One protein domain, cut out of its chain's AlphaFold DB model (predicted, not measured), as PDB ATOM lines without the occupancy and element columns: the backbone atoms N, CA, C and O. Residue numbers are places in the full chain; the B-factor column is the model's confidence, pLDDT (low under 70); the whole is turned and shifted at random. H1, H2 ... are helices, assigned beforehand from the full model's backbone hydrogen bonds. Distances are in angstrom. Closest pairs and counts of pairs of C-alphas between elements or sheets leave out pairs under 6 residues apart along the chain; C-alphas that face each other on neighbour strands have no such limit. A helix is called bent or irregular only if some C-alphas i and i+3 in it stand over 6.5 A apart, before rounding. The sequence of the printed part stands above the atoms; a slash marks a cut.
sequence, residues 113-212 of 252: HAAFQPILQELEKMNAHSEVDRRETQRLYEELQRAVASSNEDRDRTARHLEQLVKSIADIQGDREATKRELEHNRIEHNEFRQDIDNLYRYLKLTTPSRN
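What this domain is: This is residues 113 to 212 of the 252 residues of an uncharacterized protein of Lobosporangium transversale (UniProt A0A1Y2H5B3). One very long helix, H3, makes the length of a rod, and two shorter helices, H2 and H1, fold back and forth beside its first part as a small head; residues 177 to 212, of which 177 to 207 belong to H3, stick out from this head as a long free arm. H2 packs on H3 near the turn that joins them, and H1 packs on H2. The printed part has 100 residues with three named helices, in the order H1, H2, H3 along the chain, and no named strand; the class is all helix. The whole is extended, with a radius of gyration of the C-alphas of 25.0 A, and the C-alphas span 90 by 19 by 18 A.

Where its parts are: Find C-alpha 155 at (202.665, 186.626, 280.978); from there H3, residues 155 to 207, runs 77.7 A to C-alpha 207 at (168.129, 200.810, 212.843). Before it, look for H2 at residues 131 to 149, 27.0 A from first to last C-alpha. Go back to C-alpha 113 at (198.710, 198.966, 278.194), where H1, residues 113 to 126, begins; it is 19.9 A long. H1 is irregular: C-alphas 115 and 118 are 7.1 A apart.

How they stand to each other: Start at H3, which touches H2 with residues 158 to 165 alone, while H2 touches H3 with residues 140 to 148 alone. Their closest C-alphas are those of Ala 147 and Thr 158, 5.9 A apart. The two form a helical hairpin, running opposite ways at a shallow tilt of 13 degrees. Next outward, H1 and H2 touch and form a second helical hairpin, opposite ways at a shallow tilt of 10 degrees; their closest C-alphas are those of Leu 123 and Thr 137, 6.3 A apart. H1 and H3 are near each other, with 6 pairs of C-alphas within 10 A. Along the backbone of H3, every O i to N i+4 pair is within hydrogen-bond range; in H2 you will find 13 of 15 such pairs within range, and in H1 8 of 10.

The domain as a whole: Measure from Glu 153 to Asn 212, whose C-alphas are the two farthest apart, at 90.7 A. Without residues 177 to 212, which stand free, the body has 64 residues and spans 36 by 18 by 17 A. The links from H1 to H2 and from H2 to H3 are both tight, with 4 and 5 residues, and the printed part has no cut. Read the B-factor column for the model's confidence: the mean pLDDT of the printed part is 75.4, and 39 residues are under 70, among them residues 119 to 134, 147 to 155 and 207 to 212.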
ATOM      1  N   HIS A 113     199.767 198.033 278.542       59.34
ATOM      2  CA  HIS A 113     198.710 198.966 278.194       59.34
ATOM      3  C   HIS A 113     199.084 199.942 277.062       59.34
ATOM      4  O   HIS A 113     198.289 200.130 276.138       59.34
ATOM      5  N   ALA A 114     200.291 200.516 277.087       59.59
ATOM      6  CA  ALA A 114     200.777 201.426 276.049       59.59
ATOM      7  C   ALA A 114     201.036 200.706 274.713       59.59
ATOM      8  O   ALA A 114     200.771 201.268 273.650       59.59
ATOM      9  N   ALA A 115     201.488 199.448 274.753       61.91
ATOM     10  CA  ALA A 115     201.671 198.624 273.554       61.91
ATOM     11  C   ALA A 115     200.335 198.214 272.899       61.91
ATOM     12  O   ALA A 115     200.286 197.997 271.688       61.91
ATOM     13  N   PHE A 116     199.246 198.142 273.675       61.94
ATOM     14  CA  PHE A 116     197.927 197.691 273.208       61.94
ATOM     15  C   PHE A 116     196.968 198.813 272.783       61.94
ATOM     16  O   PHE A 116     196.005 198.545 272.065       61.94
ATOM     17  N   GLN A 117     197.235 200.066 273.160       65.88
ATOM     18  CA  GLN A 117     196.469 201.243 272.721       65.88
ATOM     19  C   GLN A 117     196.276 201.356 271.191       65.88
ATOM     20  O   GLN A 117     195.134 201.531 270.765       65.88
ATOM     21  N   PRO A 118     197.312 201.218 270.338       70.12
ATOM     22  CA  PRO A 118     197.128 201.352 268.890       70.12
ATOM     23  C   PRO A 118     196.258 200.236 268.284       70.12
ATOM     24  O   PRO A 118     195.465 200.506 267.388       70.12
ATOM     25  N   ILE A 119     196.341 199.009 268.813       67.38
ATOM     26  CA  ILE A 119     195.543 197.860 268.346       67.38
ATOM     27  C   ILE A 119     194.064 198.045 268.719       67.38
ATOM     28  O   ILE A 119     193.178 197.800 267.903       67.38
ATOM     29  N   LEU A 120     193.791 198.537 269.932       65.44
ATOM     30  CA  LEU A 120     192.432 198.872 270.372       65.44
ATOM     31  C   LEU A 120     191.816 199.989 269.513       65.44
ATOM     32  O   LEU A 120     190.650 199.889 269.137       65.44
ATOM     33  N   GLN A 121     192.599 201.008 269.143       68.62
ATOM     34  CA  GLN A 121     192.140 202.088 268.260       68.62
ATOM     35  C   GLN A 121     191.857 201.610 266.828       68.62
ATOM     36  O   GLN A 121     190.942 202.122 266.182       68.62
ATOM     37  N   GLU A 122     192.622 200.651 266.300       66.56
ATOM     38  CA  GLU A 122     192.323 200.062 264.988       66.56
ATOM     39  C   GLU A 122     191.051 199.214 265.017       66.56
ATOM     40  O   GLU A 122     190.209 199.360 264.129       66.56
ATOM     41  N   LEU A 123     190.854 198.408 266.062       64.06
ATOM     42  CA  LEU A 123     189.620 197.640 266.247       64.06
ATOM     43  C   LEU A 123     188.390 198.551 266.390       64.06
ATOM     44  O   LEU A 123     187.352 198.275 265.788       64.06
ATOM     45  N   GLU A 124     188.509 199.668 267.113       65.75
ATOM     46  CA  GLU A 124     187.436 200.662 267.242       65.75
ATOM     47  C   GLU A 124     187.072 201.298 265.889       65.75
ATOM     48  O   GLU A 124     185.892 201.437 265.563       65.75
ATOM     49  N   LYS A 125     188.068 201.603 265.049       67.00
ATOM     50  CA  LYS A 125     187.837 202.095 263.679       67.00
ATOM     51  C   LYS A 125     187.192 201.036 262.780       67.00
ATOM     52  O   LYS A 125     186.355 201.375 261.946       67.00
ATOM     53  N   MET A 126     187.561 199.763 262.930       60.28
ATOM     54  CA  MET A 126     186.989 198.662 262.142       60.28
ATOM     55  C   MET A 126     185.527 198.369 262.516       60.28
ATOM     56  O   MET A 126     184.726 198.067 261.631       60.28
ATOM     57  N   ASN A 127     185.155 198.562 263.784       60.31
ATOM     58  CA  ASN A 127     183.792 198.396 264.306       60.31
ATOM     59  C   ASN A 127     182.746 199.307 263.609       60.31
ATOM     60  O   ASN A 127     181.549 199.030 263.615       60.31
ATOM     61  N   ALA A 128     183.180 200.392 262.959       59.16
ATOM     62  CA  ALA A 128     182.289 201.355 262.312       59.16
ATOM     63  C   ALA A 128     181.776 200.939 260.915       59.16
ATOM     64  O   ALA A 128     180.934 201.645 260.358       59.16
ATOM     65  N   HIS A 129     182.282 199.854 260.308       56.53
ATOM     66  CA  HIS A 129     182.164 199.662 258.850       56.53
ATOM     67  C   HIS A 129     181.382 198.425 258.356       56.53
ATOM     68  O   HIS A 129     181.239 198.280 257.145       56.53
ATOM     69  N   SER A 130     180.824 197.576 259.232       58.12
ATOM     70  CA  SER A 130     179.963 196.429 258.857       58.12
ATOM     71  C   SER A 130     179.300 195.811 260.099       58.12
ATOM     72  O   SER A 130     179.974 195.606 261.104       58.12
ATOM     73  N   GLU A 131     177.993 195.504 260.070       57.69
ATOM     74  CA  GLU A 131     177.293 194.868 261.211       57.69
ATOM     75  C   GLU A 131     177.772 193.436 261.502       57.69
ATOM     76  O   GLU A 131     177.731 192.995 262.654       57.69
ATOM     77  N   VAL A 132     178.222 192.716 260.470       49.53
ATOM     78  CA  VAL A 132     178.731 191.342 260.593       49.53
ATOM     79  C   VAL A 132     180.126 191.365 261.220       49.53
ATOM     80  O   VAL A 132     180.354 190.682 262.218       49.53
ATOM     81  N   ASP A 133     181.000 192.258 260.745       60.62
ATOM     82  CA  ASP A 133     182.361 192.411 261.276       60.62
ATOM     83  C   ASP A 133     182.360 193.025 262.681       60.62
ATOM     84  O   ASP A 133     183.248 192.749 263.483       60.62
ATOM     85  N   ARG A 134     181.336 193.821 263.017       65.38
ATOM     86  CA  ARG A 134     181.142 194.472 264.323       65.38
ATOM     87  C   ARG A 134     181.018 193.488 265.481       65.38
ATOM     88  O   ARG A 134     181.592 193.718 266.541       65.38
ATOM     89  N   ARG A 135     180.303 192.373 265.305       71.25
ATOM     90  CA  ARG A 135     180.171 191.357 266.370       71.25
ATOM     91  C   ARG A 135     181.483 190.617 266.611       71.25
ATOM     92  O   ARG A 135     181.827 190.343 267.759       71.25
ATOM     93  N   GLU A 136     182.208 190.313 265.542       70.69
ATOM     94  CA  GLU A 136     183.479 189.594 265.612       70.69
ATOM     95  C   GLU A 136     184.608 190.484 266.146       70.69
ATOM     96  O   GLU A 136     185.311 190.088 267.073       70.69
ATOM     97  N   THR A 137     184.698 191.737 265.691       69.31
ATOM     98  CA  THR A 137     185.614 192.741 266.266       69.31
ATOM     99  C   THR A 137     185.302 193.045 267.728       69.31
ATOM    100  O   THR A 137     186.232 193.159 268.524       69.31
ATOM    101  N   GLN A 138     184.026 193.116 268.123       73.31
ATOM    102  CA  GLN A 138     183.648 193.317 269.526       73.31
ATOM    103  C   GLN A 138     184.004 192.109 270.403       73.31
ATOM    104  O   GLN A 138     184.501 192.283 271.514       73.31
ATOM    105  N   ARG A 139     183.841 190.885 269.891       81.69
ATOM    106  CA  ARG A 139     184.306 189.676 270.578       81.69
ATOM    107  C   ARG A 139     185.829 189.679 270.759       81.69
ATOM    108  O   ARG A 139     186.300 189.435 271.868       81.69
ATOM    109  N   LEU A 140     186.587 189.981 269.702       75.31
ATOM    110  CA  LEU A 140     188.052 190.065 269.755       75.31
ATOM    111  C   LEU A 140     188.516 191.151 270.734       75.31
ATOM    112  O   LEU A 140     189.463 190.940 271.487       75.31
ATOM    113  N   TYR A 141     187.814 192.284 270.773       74.56
ATOM    114  CA  TYR A 141     188.057 193.365 271.725       74.56
ATOM    115  C   TYR A 141     187.865 192.906 273.180       74.56
ATOM    116  O   TYR A 141     188.735 193.129 274.024       74.56
ATOM    117  N   GLU A 142     186.762 192.217 273.480       77.75
ATOM    118  CA  GLU A 142     186.491 191.681 274.819       77.75
ATOM    119  C   GLU A 142     187.498 190.592 275.228       77.75
ATOM    120  O   GLU A 142     187.925 190.545 276.386       77.75
ATOM    121  N   GLU A 143     187.916 189.733 274.295       76.94
ATOM    122  CA  GLU A 143     188.945 188.711 274.530       76.94
ATOM    123  C   GLU A 143     190.323 189.343 274.799       76.94
ATOM    124  O   GLU A 143     191.015 188.926 275.735       76.94
ATOM    125  N   LEU A 144     190.689 190.396 274.060       69.81
ATOM    126  CA  LEU A 144     191.916 191.167 274.281       69.81
ATOM    127  C   LEU A 144     191.896 191.849 275.657       69.81
ATOM    128  O   LEU A 144     192.861 191.759 276.415       69.81
ATOM    129  N   GLN A 145     190.773 192.475 276.021       69.75
ATOM    130  CA  GLN A 145     190.602 193.145 277.309       69.75
ATOM    131  C   GLN A 145     190.704 192.157 278.483       69.75
ATOM    132  O   GLN A 145     191.347 192.459 279.492       69.75
ATOM    133  N   ARG A 146     190.135 190.949 278.344       71.81
ATOM    134  CA  ARG A 146     190.266 189.871 279.342       71.81
ATOM    135  C   ARG A 146     191.700 189.355 279.459       71.81
ATOM    136  O   ARG A 146     192.158 189.127 280.574       71.81
ATOM    137  N   ALA A 147     192.408 189.204 278.340       65.50
ATOM    138  CA  ALA A 147     193.800 188.752 278.325       65.50
ATOM    139  C   ALA A 147     194.757 189.772 278.969       65.50
ATOM    140  O   ALA A 147     195.705 189.391 279.657       65.50
ATOM    141  N   VAL A 148     194.490 191.070 278.789       65.50
ATOM    142  CA  VAL A 148     195.221 192.147 279.474       65.50
ATOM    143  C   VAL A 148     194.895 192.159 280.972       65.50
ATOM    144  O   VAL A 148     195.801 192.289 281.790       65.50
ATOM    145  N   ALA A 149     193.632 191.954 281.358       65.38
ATOM    146  CA  ALA A 149     193.230 191.903 282.766       65.38
ATOM    147  C   ALA A 149     193.816 190.696 283.531       65.38
ATOM    148  O   ALA A 149     194.047 190.794 284.735       65.38
ATOM    149  N   SER A 150     194.097 189.576 282.852       61.41
ATOM    150  CA  SER A 150     194.712 188.382 283.452       61.41
ATOM    151  C   SER A 150     196.251 188.407 283.487       61.41
ATOM    152  O   SER A 150     196.870 187.467 283.989       61.41
ATOM    153  N   SER A 151     196.902 189.473 282.993       54.28
ATOM    154  CA  SER A 151     198.353 189.513 282.731       54.28
ATOM    155  C   SER A 151     199.270 189.581 283.967       54.28
ATOM    156  O   SER A 151     200.466 189.849 283.812       54.28
ATOM    157  N   ASN A 152     198.753 189.358 285.178       56.41
ATOM    158  CA  ASN A 152     199.571 189.269 286.392       56.41
ATOM    159  C   ASN A 152     199.969 187.831 286.766       56.41
ATOM    160  O   ASN A 152     200.935 187.680 287.507       56.41
ATOM    161  N   GLU A 153     199.306 186.794 286.236       57.00
ATOM    162  CA  GLU A 153     199.573 185.399 286.644       57.00
ATOM    163  C   GLU A 153     200.277 184.533 285.581       57.00
ATOM    164  O   GLU A 153     200.954 183.588 285.963       57.00
ATOM    165  N   ASP A 154     200.221 184.864 284.281       67.56
ATOM    166  CA  ASP A 154     200.842 184.036 283.220       67.56
ATOM    167  C   ASP A 154     201.207 184.848 281.952       67.56
ATOM    168  O   ASP A 154     200.610 184.718 280.877       67.56
ATOM    169  N   ARG A 155     202.223 185.716 282.060       65.88
ATOM    170  CA  ARG A 155     202.665 186.626 280.978       65.88
ATOM    171  C   ARG A 155     202.955 185.930 279.643       65.88
ATOM    172  O   ARG A 155     202.552 186.442 278.601       65.88
ATOM    173  N   ASP A 156     203.596 184.764 279.662       70.06
ATOM    174  CA  ASP A 156     203.962 184.035 278.438       70.06
ATOM    175  C   ASP A 156     202.739 183.454 277.716       70.06
ATOM    176  O   ASP A 156     202.697 183.392 276.484       70.06
ATOM    177  N   ARG A 157     201.711 183.048 278.472       75.12
ATOM    178  CA  ARG A 157     200.457 182.538 277.909       75.12
ATOM    179  C   ARG A 157     199.637 183.669 277.301       75.12
ATOM    180  O   ARG A 157     199.133 183.517 276.189       75.12
ATOM    181  N   THR A 158     199.567 184.806 277.996       75.12
ATOM    182  CA  THR A 158     198.947 186.031 277.481       75.12
ATOM    183  C   THR A 158     199.654 186.503 276.208       75.12
ATOM    184  O   THR A 158     198.981 186.779 275.223       75.12
ATOM    185  N   ALA A 159     200.991 186.500 276.163       74.88
ATOM    186  CA  ALA A 159     201.752 186.888 274.973       74.88
ATOM    187  C   ALA A 159     201.449 186.003 273.748       74.88
ATOM    188  O   ALA A 159     201.201 186.529 272.665       74.88
ATOM    189  N   ARG A 160     201.389 184.672 273.913       76.00
ATOM    190  CA  ARG A 160     201.028 183.754 272.812       76.00
ATOM    191  C   ARG A 160     199.589 183.935 272.339       76.00
ATOM    192  O   ARG A 160     199.327 183.874 271.143       76.00
ATOM    193  N   HIS A 161     198.656 184.141 273.266       77.44
ATOM    194  CA  HIS A 161     197.257 184.387 272.914       77.44
ATOM    195  C   HIS A 161     197.106 185.704 272.136       77.44
ATOM    196  O   HIS A 161     196.371 185.772 271.156       77.44
ATOM    197  N   LEU A 162     197.868 186.730 272.511       73.31
ATOM    198  CA  LEU A 162     197.909 188.003 271.794       73.31
ATOM    199  C   LEU A 162     198.527 187.873 270.402       73.31
ATOM    200  O   LEU A 162     197.993 188.439 269.456       73.31
ATOM    201  N   GLU A 163     199.607 187.107 270.251       79.12
ATOM    202  CA  GLU A 163     200.200 186.831 268.937       79.12
ATOM    203  C   GLU A 163     199.192 186.142 268.001       79.12
ATOM    204  O   GLU A 163     199.085 186.495 266.827       79.12
ATOM    205  N   GLN A 164     198.385 185.218 268.537       83.25
ATOM    206  CA  GLN A 164     197.294 184.582 267.795       83.25
ATOM    207  C   GLN A 164     196.201 185.579 267.391       83.25
ATOM    208  O   GLN A 164     195.763 185.555 266.241       83.25
ATOM    209  N   LEU A 165     195.790 186.473 268.296       82.62
ATOM    210  CA  LEU A 165     194.788 187.502 267.999       82.62
ATOM    211  C   LEU A 165     195.289 188.494 266.941       82.62
ATOM    212  O   LEU A 165     194.558 188.799 266.002       82.62
ATOM    213  N   VAL A 166     196.544 188.946 267.033       83.19
ATOM    214  CA  VAL A 166     197.160 189.834 266.031       83.19
ATOM    215  C   VAL A 166     197.203 189.161 264.662       83.19
ATOM    216  O   VAL A 166     196.851 189.788 263.663       83.19
ATOM    217  N   LYS A 167     197.578 187.878 264.606       85.62
ATOM    218  CA  LYS A 167     197.558 187.117 263.355       85.62
ATOM    219  C   LYS A 167     196.141 187.006 262.783       85.62
ATOM    220  O   LYS A 167     195.952 187.272 261.604       85.62
ATOM    221  N   SER A 168     195.154 186.692 263.621       85.50
ATOM    222  CA  SER A 168     193.753 186.608 263.196       85.50
ATOM    223  C   SER A 168     193.233 187.939 262.649       85.50
ATOM    224  O   SER A 168     192.497 187.945 261.668       85.50
ATOM    225  N   ILE A 169     193.616 189.068 263.253       82.25
ATOM    226  CA  ILE A 169     193.247 190.402 262.760       82.25
ATOM    227  C   ILE A 169     193.894 190.669 261.397       82.25
ATOM    228  O   ILE A 169     193.217 191.167 260.499       82.25
ATOM    229  N   ALA A 170     195.171 190.316 261.221       82.88
ATOM    230  CA  ALA A 170     195.865 190.471 259.943       82.88
ATOM    231  C   ALA A 170     195.230 189.618 258.829       82.88
ATOM    232  O   ALA A 170     195.062 190.105 257.711       82.88
ATOM    233  N   ASP A 171     194.824 188.384 259.142       87.06
ATOM    234  CA  ASP A 171     194.131 187.498 258.201       87.06
ATOM    235  C   ASP A 171     192.770 188.104 257.785       87.06
ATOM    236  O   ASP A 171     192.505 188.262 256.593       87.06
ATOM    237  N   ILE A 172     191.963 188.579 258.747       84.94
ATOM    238  CA  ILE A 172     190.679 189.263 258.479       84.94
ATOM    239  C   ILE A 172     190.877 190.532 257.629       84.94
ATOM    240  O   ILE A 172     190.082 190.823 256.733       84.94
ATOM    241  N   GLN A 173     191.932 191.311 257.890       79.69
ATOM    242  CA  GLN A 173     192.261 192.489 257.082       79.69
ATOM    243  C   GLN A 173     192.614 192.101 255.638       79.69
ATOM    244  O   GLN A 173     192.143 192.756 254.704       79.69
ATOM    245  N   GLY A 174     193.379 191.021 255.449       88.31
ATOM    246  CA  GLY A 174     193.715 190.482 254.130       88.31
ATOM    247  C   GLY A 174     192.482 190.035 253.343       88.31
ATOM    248  O   GLY A 174     192.323 190.418 252.178       88.31
ATOM    249  N   ASP A 175     191.574 189.303 253.991       87.19
ATOM    250  CA  ASP A 175     190.312 188.862 253.390       87.19
ATOM    251  C   ASP A 175     189.434 190.058 253.003       87.19
ATOM    252  O   ASP A 175     188.946 190.144 251.874       87.19
ATOM    253  N   ARG A 176     189.321 191.061 253.881       84.12
ATOM    254  CA  ARG A 176     188.582 192.299 253.591       84.12
ATOM    255  C   ARG A 176     189.147 193.043 252.380       84.12
ATOM    256  O   ARG A 176     188.383 193.564 251.563       84.12
ATOM    257  N   GLU A 177     190.467 193.126 252.245       87.38
ATOM    258  CA  GLU A 177     191.101 193.737 251.073       87.38
ATOM    259  C   GLU A 177     190.874 192.930 249.791       87.38
ATOM    260  O   GLU A 177     190.772 193.518 248.708       87.38
ATOM    261  N   ALA A 178     190.794 191.601 249.882       87.81
ATOM    262  CA  ALA A 178     190.436 190.746 248.756       87.81
ATOM    263  C   ALA A 178     188.976 190.974 248.332       87.81
ATOM    264  O   ALA A 178     188.732 191.297 247.168       87.81
ATOM    265  N   THR A 179     188.029 190.943 249.273       88.62
ATOM    266  CA  THR A 179     186.606 191.213 249.001       88.62
ATOM    267  C   THR A 179     186.387 192.623 248.453       88.62
ATOM    268  O   THR A 179     185.596 192.823 247.534       88.62
ATOM    269  N   LYS A 180     187.121 193.626 248.952       90.06
ATOM    270  CA  LYS A 180     187.057 194.994 248.414       90.06
ATOM    271  C   LYS A 180     187.505 195.057 246.952       90.06
ATOM    272  O   LYS A 180     186.894 195.776 246.163       90.06
ATOM    273  N   ARG A 181     188.563 194.325 246.588       88.25
ATOM    274  CA  ARG A 181     189.041 194.240 245.199       88.25
ATOM    275  C   ARG A 181     188.028 193.543 244.294       88.25
ATOM    276  O   ARG A 181     187.804 194.013 243.184       88.25
ATOM    277  N   GLU A 182     187.398 192.475 244.773       90.50
ATOM    278  CA  GLU A 182     186.332 191.775 244.050       90.50
ATOM    279  C   GLU A 182     185.106 192.672 243.827       90.50
ATOM    280  O   GLU A 182     184.587 192.756 242.718       90.50
ATOM    281  N   LEU A 183     184.687 193.420 244.849       90.81
ATOM    282  CA  LEU A 183     183.566 194.352 244.735       90.81
ATOM    283  C   LEU A 183     183.853 195.481 243.734       90.81
ATOM    284  O   LEU A 183     182.967 195.862 242.968       90.81
ATOM    285  N   GLU A 184     185.086 195.989 243.701       92.50
ATOM    286  CA  GLU A 184     185.496 196.983 242.705       92.50
ATOM    287  C   GLU A 184     185.513 196.393 241.290       92.50
ATOM    288  O   GLU A 184     185.052 197.035 240.348       92.50
ATOM    289  N   HIS A 185     185.977 195.151 241.137       93.25
ATOM    290  CA  HIS A 185     185.929 194.450 239.857       93.25
ATOM    291  C   HIS A 185     184.488 194.289 239.351       93.25
ATOM    292  O   HIS A 185     184.190 194.713 238.235       93.25
ATOM    293  N   ASN A 186     183.576 193.806 240.199       90.25
ATOM    294  CA  ASN A 186     182.157 193.661 239.863       90.25
ATOM    295  C   ASN A 186     181.501 195.008 239.520       90.25
ATOM    296  O   ASN A 186     180.632 195.086 238.652       90.25
ATOM    297  N   ARG A 187     181.918 196.094 240.181       94.25
ATOM    298  CA  ARG A 187     181.442 197.447 239.871       94.25
ATOM    299  C   ARG A 187     181.875 197.895 238.473       94.25
ATOM    300  O   ARG A 187     181.089 198.542 237.781       94.25
ATOM    301  N   ILE A 188     183.105 197.578 238.071       92.31
ATOM    302  CA  ILE A 188     183.603 197.859 236.718       92.31
ATOM    303  C   ILE A 188     182.795 197.055 235.696       92.31
ATOM    304  O   ILE A 188     182.235 197.662 234.785       92.31
ATOM    305  N   GLU A 189     182.636 195.744 235.897       94.06
ATOM    306  CA  GLU A 189     181.850 194.886 234.994       94.06
ATOM    307  C   GLU A 189     180.397 195.366 234.861       94.06
ATOM    308  O   GLU A 189     179.862 195.467 233.761       94.06
ATOM    309  N   HIS A 190     179.759 195.751 235.969       93.00
ATOM    310  CA  HIS A 190     178.407 196.306 235.940       93.00
ATOM    311  C   HIS A 190     178.318 197.593 235.101       93.00
ATOM    312  O   HIS A 190     177.349 197.798 234.366       93.00
ATOM    313  N   ASN A 191     179.315 198.477 235.196       91.94
ATOM    314  CA  ASN A 191     179.351 199.696 234.388       91.94
ATOM    315  C   ASN A 191     179.566 199.393 232.901       91.94
ATOM    316  O   ASN A 191     178.943 200.047 232.064       91.94
ATOM    317  N   GLU A 192     180.395 198.398 232.579       93.88
ATOM    318  CA  GLU A 192     180.578 197.918 231.206       93.88
ATOM    319  C   GLU A 192     179.262 197.363 230.643       93.88
ATOM    320  O   GLU A 192     178.814 197.809 229.586       93.88
ATOM    321  N   PHE A 193     178.559 196.502 231.388       94.19
ATOM    322  CA  PHE A 193     177.252 195.985 230.962       94.19
ATOM    323  C   PHE A 193     176.217 197.088 230.749       94.19
ATOM    324  O   PHE A 193     175.456 197.051 229.780       94.19
ATOM    325  N   ARG A 194     176.188 198.098 231.623       95.00
ATOM    326  CA  ARG A 194     175.293 199.246 231.457       95.00
ATOM    327  C   ARG A 194     175.600 200.014 230.169       95.00
ATOM    328  O   ARG A 194     174.678 200.384 229.446       95.00
ATOM    329  N   GLN A 195     176.878 200.224 229.865       93.94
ATOM    330  CA  GLN A 195     177.293 200.886 228.632       93.94
ATOM    331  C   GLN A 195     176.908 200.071 227.387       93.94
ATOM    332  O   GLN A 195     176.457 200.647 226.396       93.94
ATOM    333  N   ASP A 196     177.040 198.747 227.436       92.31
ATOM    334  CA  ASP A 196     176.625 197.861 226.345       92.31
ATOM    335  C   ASP A 196     175.111 197.904 226.111       92.31
ATOM    336  O   ASP A 196     174.664 197.975 224.962       92.31
ATOM    337  N   ILE A 197     174.320 197.945 227.185       91.94
ATOM    338  CA  ILE A 197     172.867 198.139 227.112       91.94
ATOM    339  C   ILE A 197     172.539 199.486 226.449       91.94
ATOM    340  O   ILE A 197     171.739 199.529 225.511       91.94
ATOM    341  N   ASP A 198     173.190 200.575 226.861       89.81
ATOM    342  CA  ASP A 198     172.984 201.904 226.269       89.81
ATOM    343  C   ASP A 198     173.367 201.938 224.775       89.81
ATOM    344  O   ASP A 198     172.673 202.550 223.949       89.81
ATOM    345  N   ASN A 199     174.449 201.252 224.402       90.25
ATOM    346  CA  ASN A 199     174.872 201.104 223.010       90.25
ATOM    347  C   ASN A 199     173.842 200.316 222.187       90.25
ATOM    348  O   ASN A 199     173.529 200.716 221.060       90.25
ATOM    349  N   LEU A 200     173.279 199.242 222.748       92.50
ATOM    350  CA  LEU A 200     172.236 198.444 222.103       92.50
ATOM    351  C   LEU A 200     170.958 199.263 221.889       92.50
ATOM    352  O   LEU A 200     170.416 199.266 220.782       92.50
ATOM    353  N   TYR A 201     170.516 200.016 222.899       88.94
ATOM    354  CA  TYR A 201     169.375 200.926 222.768       88.94
ATOM    355  C   TYR A 201     169.604 201.972 221.675       88.94
ATOM    356  O   TYR A 201     168.718 202.225 220.850       88.94
ATOM    357  N   ARG A 202     170.808 202.555 221.615       84.81
ATOM    358  CA  ARG A 202     171.169 203.514 220.563       84.81
ATOM    359  C   ARG A 202     171.137 202.870 219.178       84.81
ATOM    360  O   ARG A 202     170.597 203.468 218.251       84.81
ATOM    361  N   TYR A 203     171.682 201.665 219.036       85.56
ATOM    362  CA  TYR A 203     171.666 200.928 217.774       85.56
ATOM    363  C   TYR A 203     170.238 200.596 217.323       85.56
ATOM    364  O   TYR A 203     169.891 200.838 216.166       85.56
ATOM    365  N   LEU A 204     169.383 200.117 218.231       81.94
ATOM    366  CA  LEU A 204     167.975 199.839 217.935       81.94
ATOM    367  C   LEU A 204     167.241 201.095 217.464       81.94
ATOM    368  O   LEU A 204     166.517 201.041 216.471       81.94
ATOM    369  N   LYS A 205     167.485 202.244 218.104       78.62
ATOM    370  CA  LYS A 205     166.906 203.530 217.692       78.62
ATOM    371  C   LYS A 205     167.369 203.984 216.302       78.62
ATOM    372  O   LYS A 205     166.588 204.589 215.581       78.62
ATOM    373  N   LEU A 206     168.621 203.711 215.927       71.69
ATOM    374  CA  LEU A 206     169.175 204.079 214.614       71.69
ATOM    375  C   LEU A 206     168.756 203.118 213.491       71.69
ATOM    376  O   LEU A 206     168.706 203.516 212.331       71.69
ATOM    377  N   THR A 207     168.477 201.856 213.821       67.19
ATOM    378  CA  THR A 207     168.129 200.810 212.843       67.19
ATOM    379  C   THR A 207     166.634 200.594 212.670       67.19
ATOM    380  O   THR A 207     166.219 200.026 211.662       67.19
ATOM    381  N   THR A 208     165.806 201.068 213.604       58.38
ATOM    382  CA  THR A 208     164.360 201.143 213.396       58.38
ATOM    383  C   THR A 208     164.022 202.485 212.746       58.38
ATOM    384  O   THR A 208     164.046 203.509 213.422       58.38
ATOM    385  N   PRO A 209     163.690 202.524 211.439       53.38
ATOM    386  CA  PRO A 209     163.309 203.778 210.811       53.38
ATOM    387  C   PRO A 209     162.065 204.306 211.512       53.38
ATOM    388  O   PRO A 209     161.089 203.557 211.717       53.38
ATOM    389  N   SER A 210     162.113 205.585 211.881       57.31
ATOM    390  CA  SER A 210     160.984 206.257 212.511       57.31
ATOM    391  C   SER A 210     159.753 206.154 211.603       57.31
ATOM    392  O   SER A 210     159.864 206.089 210.374       57.31
ATOM    393  N   ARG A 211     158.544 206.128 212.185       51.53
ATOM    394  CA  ARG A 211     157.289 206.119 211.402       51.53
ATOM    395  C   ARG A 211     157.267 207.256 210.368       51.53
ATOM    396  O   ARG A 211     156.793 207.036 209.258       51.53
ATOM    397  N   ASN A 212     157.853 208.413 210.692       49.97
ATOM    398  CA  ASN A 212     157.986 209.553 209.782       49.97
ATOM    399  C   ASN A 212     158.981 209.305 208.634       49.97
ATOM    400  O   ASN A 212     158.679 209.661 207.497       49.97
TER     401      ASN A 212